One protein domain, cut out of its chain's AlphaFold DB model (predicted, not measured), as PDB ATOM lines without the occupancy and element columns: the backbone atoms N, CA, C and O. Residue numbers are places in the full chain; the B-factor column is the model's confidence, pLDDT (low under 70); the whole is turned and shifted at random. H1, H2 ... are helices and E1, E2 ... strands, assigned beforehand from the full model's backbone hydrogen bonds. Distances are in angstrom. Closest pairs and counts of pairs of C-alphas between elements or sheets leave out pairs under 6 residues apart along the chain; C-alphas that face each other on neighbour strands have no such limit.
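What this domain is: This is residues 7 to 58 of the 59 residues of the protein "Helix-turn-helix domain-containing protein" of Microbispora sp. SCL1-1 (UniProt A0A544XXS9). An open, loose chain of three short helices, H1, H2 and H3, with H1 and H2 making a corner and H3 set off from both, runs along one side; after H3 the chain folds back through residues 41 to 47 to a small two-strand hairpin, E1 and E2. The three helices form no common core, and the tip of the hairpin, residues 50 to 55, sticks out free. The printed part has 52 residues with three named helices and then two named strands, in the order H1, H2, H3, E1, E2; the sheet has the order E1, E2 and is antiparallel. The class is mostly helix, with 31 residues in named elements. The whole is loose, with a radius of gyration of the C-alphas of 13.9 A, and flat, with spans of 40 by 30 by 14 A.

Where its parts are: H1 holds residues 7 to 13, is 10.0 A from first to last C-alpha, and begins at C-alpha 7 at (156.577, 159.741, 228.749). H2 holds residues 17 to 24 and is 10.4 A long. H3, the longest helix, holds residues 31 to 40, is 14.1 A long, and ends at C-alpha 40 at (171.358, 189.586, 210.620). E1 holds residues 48 to 50 and is 6.2 A long. E2 holds residues 55 to 57, is 6.8 A long, and ends at C-alpha 57 at (161.500, 171.141, 207.322).

How they stand to each other: H1 and H2 only just touch, with 3 pairs of C-alphas within 8 A, and only at the corner by their link. Their closest C-alphas are those of Ala 10 and Gln 17, 5.5 A apart. Their lines stand at 83 degrees, about perpendicular. H3 touches no helix: it is apart from H1 and from H2. In H1, H2 and H3 every O i to N i+4 pair is within hydrogen-bond range. E1 and E2 are a hairpin of antiparallel neighbour strands, with 163 degrees between their directions. The C-alphas of Val 48 and Lys 57 face each other at 4.5 A. N 49 and O 56 are within hydrogen-bond range at 2.9 A, and so are N 56 and O 49 at 2.9 A. H1 and H2 are apart from both strands, and H3 is apart from E2.

The domain as a whole: The two C-alphas farthest apart, those of Tyr 7 and Gly 42, are 39.7 A apart. The printed part has no cut. The links from H1 to H2 and from E1 to E2 are tight, those from H2 to H3 and from H3 to E1 are short, and no link is long. The mean pLDDT of the printed part is 79.1. It is under 70 in 13 residues: 7 to 8, 10, 19 and 21 to 29.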
ATOM      1  N   TYR A   7     155.744 160.739 228.072       67.06
ATOM      2  CA  TYR A   7     156.577 159.741 228.749       67.06
ATOM      3  C   TYR A   7     157.418 158.912 227.773       67.06
ATOM      4  O   TYR A   7     158.632 158.814 227.938       67.06
ATOM      5  N   ALA A   8     156.790 158.383 226.722       69.88
ATOM      6  CA  ALA A   8     157.481 157.603 225.699       69.88
ATOM      7  C   ALA A   8     158.474 158.461 224.896       69.88
ATOM      8  O   ALA A   8     159.501 157.967 224.433       69.88
ATOM      9  N   MET A   9     158.189 159.757 224.740       71.38
ATOM     10  CA  MET A   9     159.074 160.683 224.034       71.38
ATOM     11  C   MET A   9     160.302 161.068 224.870       71.38
ATOM     12  O   MET A   9     161.413 161.033 224.350       71.38
ATOM     13  N   ALA A  10     160.135 161.356 226.165       68.69
ATOM     14  CA  ALA A  10     161.240 161.672 227.074       68.69
ATOM     15  C   ALA A  10     162.234 160.508 227.210       68.69
ATOM     16  O   ALA A  10     163.444 160.706 227.091       68.69
ATOM     17  N   GLU A  11     161.716 159.288 227.384       71.75
ATOM     18  CA  GLU A  11     162.522 158.067 227.460       71.75
ATOM     19  C   GLU A  11     163.326 157.846 226.171       71.75
ATOM     20  O   GLU A  11     164.539 157.642 226.215       71.75
ATOM     21  N   ARG A  12     162.683 157.987 225.005       74.19
ATOM     22  CA  ARG A  12     163.331 157.802 223.699       74.19
ATOM     23  C   ARG A  12     164.341 158.901 223.357       74.19
ATOM     24  O   ARG A  12     165.304 158.640 222.645       74.19
ATOM     25  N   MET A  13     164.130 160.117 223.856       72.69
ATOM     26  CA  MET A  13     165.058 161.239 223.697       72.69
ATOM     27  C   MET A  13     166.206 161.220 224.723       72.69
ATOM     28  O   MET A  13     167.121 162.031 224.604       72.69
ATOM     29  N   GLY A  14     166.173 160.337 225.733       70.44
ATOM     30  CA  GLY A  14     167.184 160.284 226.797       70.44
ATOM     31  C   GLY A  14     167.264 161.567 227.636       70.44
ATOM     32  O   GLY A  14     168.299 161.857 228.236       70.44
ATOM     33  N   VAL A  15     166.195 162.365 227.659       72.69
ATOM     34  CA  VAL A  15     166.126 163.643 228.380       72.69
ATOM     35  C   VAL A  15     165.036 163.591 229.439       72.69
ATOM     36  O   VAL A  15     164.057 162.857 229.323       72.69
ATOM     37  N   SER A  16     165.183 164.397 230.489       76.56
ATOM     38  CA  SER A  16     164.157 164.475 231.525       76.56
ATOM     39  C   SER A  16     162.838 165.015 230.963       76.56
ATOM     40  O   SER A  16     162.818 165.856 230.063       76.56
ATOM     41  N   GLN A  17     161.723 164.596 231.562       70.38
ATOM     42  CA  GLN A  17     160.394 165.130 231.256       70.38
ATOM     43  C   GLN A  17     160.344 166.664 231.383       70.38
ATOM     44  O   GLN A  17     159.718 167.336 230.568       70.38
ATOM     45  N   ALA A  18     161.054 167.230 232.366       74.06
ATOM     46  CA  ALA A  18     161.179 168.676 232.532       74.06
ATOM     47  C   ALA A  18     161.833 169.345 231.311       74.06
ATOM     48  O   ALA A  18     161.416 170.425 230.902       74.06
ATOM     49  N   ARG A  19     162.819 168.685 230.689       69.81
ATOM     50  CA  ARG A  19     163.474 169.175 229.474       69.81
ATOM     51  C   ARG A  19     162.569 169.072 228.247       69.81
ATOM     52  O   ARG A  19     162.571 169.998 227.446       69.81
ATOM     53  N   VAL A  20     161.766 168.013 228.123       71.69
ATOM     54  CA  VAL A  20     160.739 167.916 227.063       71.69
ATOM     55  C   VAL A  20     159.692 169.015 227.226       71.69
ATOM     56  O   VAL A  20     159.409 169.726 226.270       71.69
ATOM     57  N   SER A  21     159.209 169.243 228.448       68.88
ATOM     58  CA  SER A  21     158.262 170.323 228.744       68.88
ATOM     59  C   SER A  21     158.833 171.702 228.396       68.88
ATOM     60  O   SER A  21     158.155 172.504 227.765       68.88
ATOM     61  N   GLN A  22     160.101 171.988 228.709       68.25
ATOM     62  CA  GLN A  22     160.737 173.245 228.290       68.25
ATOM     63  C   GLN A  22     160.822 173.396 226.765       68.25
ATOM     64  O   GLN A  22     160.708 174.512 226.269       68.25
ATOM     65  N   ILE A  23     161.008 172.304 226.017       69.94
ATOM     66  CA  ILE A  23     160.973 172.331 224.548       69.94
ATOM     67  C   ILE A  23     159.549 172.629 224.060       69.94
ATOM     68  O   ILE A  23     159.374 173.517 223.230       69.94
ATOM     69  N   GLU A  24     158.537 171.947 224.606       65.88
ATOM     70  CA  GLU A  24     157.120 172.139 224.250       65.88
ATOM     71  C   GLU A  24     156.613 173.553 224.558       65.88
ATOM     72  O   GLU A  24     155.828 174.111 223.796       65.88
ATOM     73  N   HIS A  25     157.102 174.166 225.635       67.50
ATOM     74  CA  HIS A  25     156.775 175.542 226.015       67.50
ATOM     75  C   HIS A  25     157.694 176.590 225.356       67.50
ATOM     76  O   HIS A  25     157.666 177.758 225.744       67.50
ATOM     77  N   GLY A  26     158.533 176.195 224.388       60.09
ATOM     78  CA  GLY A  26     159.407 177.102 223.632       60.09
ATOM     79  C   GLY A  26     160.544 177.733 224.446       60.09
ATOM     80  O   GLY A  26     161.131 178.722 224.026       60.09
ATOM     81  N   GLN A  27     160.869 177.186 225.618       60.91
ATOM     82  CA  GLN A  27     161.818 177.769 226.571       60.91
ATOM     83  C   GLN A  27     163.275 177.320 226.379       60.91
ATOM     84  O   GLN A  27     164.165 177.848 227.047       60.91
ATOM     85  N   ILE A  28     163.572 176.395 225.458       58.56
ATOM     86  CA  ILE A  28     164.966 176.101 225.076       58.56
ATOM     87  C   ILE A  28     165.424 177.120 224.018       58.56
ATOM     88  O   ILE A  28     165.433 176.865 222.815       58.56
ATOM     89  N   GLY A  29     165.794 178.305 224.512       63.06
ATOM     90  CA  GLY A  29     166.070 179.554 223.782       63.06
ATOM     91  C   GLY A  29     167.339 179.613 222.916       63.06
ATOM     92  O   GLY A  29     167.978 180.660 222.816       63.06
ATOM     93  N   GLY A  30     167.727 178.510 222.275       70.75
ATOM     94  CA  GLY A  30     168.828 178.506 221.305       70.75
ATOM     95  C   GLY A  30     168.388 178.906 219.895       70.75
ATOM     96  O   GLY A  30     169.115 179.603 219.187       70.75
ATOM     97  N   LEU A  31     167.188 178.484 219.484       77.38
ATOM     98  CA  LEU A  31     166.771 178.584 218.088       77.38
ATOM     99  C   LEU A  31     166.475 180.023 217.655       77.38
ATOM    100  O   LEU A  31     166.881 180.414 216.565       77.38
ATOM    101  N   ASP A  32     165.840 180.825 218.508       80.44
ATOM    102  CA  ASP A  32     165.561 182.236 218.206       80.44
ATOM    103  C   ASP A  32     166.840 183.069 218.114       80.44
ATOM    104  O   ASP A  32     166.967 183.937 217.248       80.44
ATOM    105  N   THR A  33     167.828 182.751 218.953       83.56
ATOM    106  CA  THR A  33     169.161 183.358 218.901       83.56
ATOM    107  C   THR A  33     169.858 183.019 217.581       83.56
ATOM    108  O   THR A  33     170.337 183.914 216.885       83.56
ATOM    109  N   LEU A  34     169.857 181.741 217.182       84.44
ATOM    110  CA  LEU A  34     170.421 181.294 215.903       84.44
ATOM    111  C   LEU A  34     169.678 181.896 214.704       84.44
ATOM    112  O   LEU A  34     170.309 182.319 213.738       84.44
ATOM    113  N   ARG A  35     168.346 181.984 214.773       88.25
ATOM    114  CA  ARG A  35     167.516 182.601 213.734       88.25
ATOM    115  C   ARG A  35     167.864 184.076 213.572       88.25
ATOM    116  O   ARG A  35     168.101 184.517 212.452       88.25
ATOM    117  N   SER A  36     167.948 184.813 214.678       87.19
ATOM    118  CA  SER A  36     168.293 186.240 214.685       87.19
ATOM    119  C   SER A  36     169.688 186.487 214.113       87.19
ATOM    120  O   SER A  36     169.870 187.388 213.299       87.19
ATOM    121  N   TYR A  37     170.658 185.645 214.478       89.56
ATOM    122  CA  TYR A  37     172.020 185.705 213.949       89.56
ATOM    123  C   TYR A  37     172.064 185.489 212.429       89.56
ATOM    124  O   TYR A  37     172.642 186.295 211.703       89.56
ATOM    125  N   VAL A  38     171.412 184.437 211.925       93.94
ATOM    126  CA  VAL A  38     171.397 184.125 210.486       93.94
ATOM    127  C   VAL A  38     170.678 185.209 209.679       93.94
ATOM    128  O   VAL A  38     171.160 185.591 208.614       93.94
ATOM    129  N   VAL A  39     169.570 185.750 210.194       94.94
ATOM    130  CA  VAL A  39     168.848 186.867 209.561       94.94
ATOM    131  C   VAL A  39     169.706 188.132 209.522       94.94
ATOM    132  O   VAL A  39     169.737 188.805 208.494       94.94
ATOM    133  N   ALA A  40     170.448 188.439 210.590       96.50
ATOM    134  CA  ALA A  40     171.358 189.586 210.620       96.50
ATOM    135  C   ALA A  40     172.475 189.491 209.562       96.50
ATOM    136  O   ALA A  40     172.950 190.515 209.077       96.50
ATOM    137  N   LEU A  41     172.857 188.275 209.162       96.50
ATOM    138  CA  LEU A  41     173.801 188.020 208.071       96.50
ATOM    139  C   LEU A  41     173.148 188.021 206.672       96.50
ATOM    140  O   LEU A  41     173.824 187.739 205.685       96.50
ATOM    141  N   GLY A  42     171.847 188.312 206.567       95.94
ATOM    142  CA  GLY A  42     171.088 188.270 205.310       95.94
ATOM    143  C   GLY A  42     170.714 186.856 204.850       95.94
ATOM    144  O   GLY A  42     170.296 186.666 203.709       95.94
ATOM    145  N   GLY A  43     170.878 185.859 205.719       94.38
ATOM    146  CA  GLY A  43     170.557 184.465 205.443       94.38
ATOM    147  C   GLY A  43     169.156 184.060 205.905       94.38
ATOM    148  O   GLY A  43     168.396 184.834 206.487       94.38
ATOM    149  N   ARG A  44     168.831 182.783 205.685       91.81
ATOM    150  CA  ARG A  44     167.632 182.124 206.214       91.81
ATOM    151  C   ARG A  44     168.049 180.872 206.977       91.81
ATOM    152  O   ARG A  44     168.783 180.048 206.438       91.81
ATOM    153  N   LEU A  45     167.587 180.741 208.219       88.31
ATOM    154  CA  LEU A  45     167.770 179.521 208.999       88.31
ATOM    155  C   LEU A  45     166.680 178.525 208.612       88.31
ATOM    156  O   LEU A  45     165.502 178.809 208.819       88.31
ATOM    157  N   ASP A  46     167.088 177.375 208.089       89.56
ATOM    158  CA  ASP A  46     166.206 176.247 207.813       89.56
ATOM    159  C   ASP A  46     166.502 175.150 208.850       89.56
ATOM    160  O   ASP A  46     167.642 174.700 208.972       89.56
ATOM    161  N   VAL A  47     165.490 174.734 209.618       85.88
ATOM    162  CA  VAL A  47     165.623 173.626 210.580       85.88
ATOM    163  C   VAL A  47     165.031 172.373 209.954       85.88
ATOM    164  O   VAL A  47     163.866 172.371 209.553       85.88
ATOM    165  N   VAL A  48     165.827 171.310 209.865       86.38
ATOM    166  CA  VAL A  48     165.445 170.064 209.193       86.38
ATOM    167  C   VAL A  48     165.563 168.902 210.170       86.38
ATOM    168  O   VAL A  48     166.610 168.702 210.780       86.38
ATOM    169  N   ALA A  49     164.480 168.142 210.308       84.88
ATOM    170  CA  ALA A  49     164.496 166.836 210.944       84.88
ATOM    171  C   ALA A  49     164.809 165.784 209.875       84.88
ATOM    172  O   ALA A  49     164.091 165.684 208.878       84.88
ATOM    173  N   ASP A  50     165.887 165.034 210.076       87.38
ATOM    174  CA  ASP A  50     166.320 163.957 209.189       87.38
ATOM    175  C   ASP A  50     165.955 162.602 209.812       87.38
ATOM    176  O   ASP A  50     166.359 162.300 210.938       87.38
ATOM    177  N   PHE A  51     165.159 161.811 209.090       87.31
ATOM    178  CA  PHE A  51     164.720 160.471 209.486       87.31
ATOM    179  C   PHE A  51     165.422 159.361 208.682       87.31
ATOM    180  O   PHE A  51     165.087 158.186 208.822       87.31
ATOM    181  N   GLY A  52     166.418 159.713 207.864       89.62
ATOM    182  CA  GLY A  52     167.198 158.816 207.016       89.62
ATOM    183  C   GLY A  52     166.539 158.527 205.666       89.62
ATOM    184  O   GLY A  52     167.185 158.664 204.631       89.62
ATOM    185  N   ASP A  53     165.261 158.147 205.656       90.69
ATOM    186  CA  ASP A  53     164.487 157.876 204.433       90.69
ATOM    187  C   ASP A  53     163.736 159.109 203.906       90.69
ATOM    188  O   ASP A  53     163.416 159.195 202.719       90.69
ATOM    189  N   HIS A  54     163.482 160.081 204.776       82.50
ATOM    190  CA  HIS A  54     162.904 161.366 204.423       82.50
ATOM    191  C   HIS A  54     163.380 162.465 205.373       82.50
ATOM    192  O   HIS A  54     163.818 162.216 206.497       82.50
ATOM    193  N   SER A  55     163.258 163.705 204.912       87.38
ATOM    194  CA  SER A  55     163.532 164.887 205.714       87.38
ATOM    195  C   SER A  55     162.326 165.813 205.731       87.38
ATOM    196  O   SER A  55     161.581 165.935 204.755       87.38
ATOM    197  N   VAL A  56     162.113 166.457 206.875       85.56
ATOM    198  CA  VAL A  56     161.004 167.385 207.088       85.56
ATOM    199  C   VAL A  56     161.567 168.711 207.563       85.56
ATOM    200  O   VAL A  56     162.280 168.778 208.565       85.56
ATOM    201  N   LYS A  57     161.223 169.786 206.852       83.44
ATOM    202  CA  LYS A  57     161.500 171.141 207.322       83.44
ATOM    203  C   LYS A  57     160.530 171.476 208.449       83.44
ATOM    204  O   LYS A  57     159.318 171.422 208.257       83.44
ATOM    205  N   VAL A  58     161.073 171.812 209.610       75.81
ATOM    206  CA  VAL A  58     160.298 172.048 210.833       75.81
ATOM    207  C   VAL A  58     160.214 173.526 211.218       75.81
ATOM    208  O   VAL A  58     159.337 173.863 212.010       75.81
TER     209      VAL A  58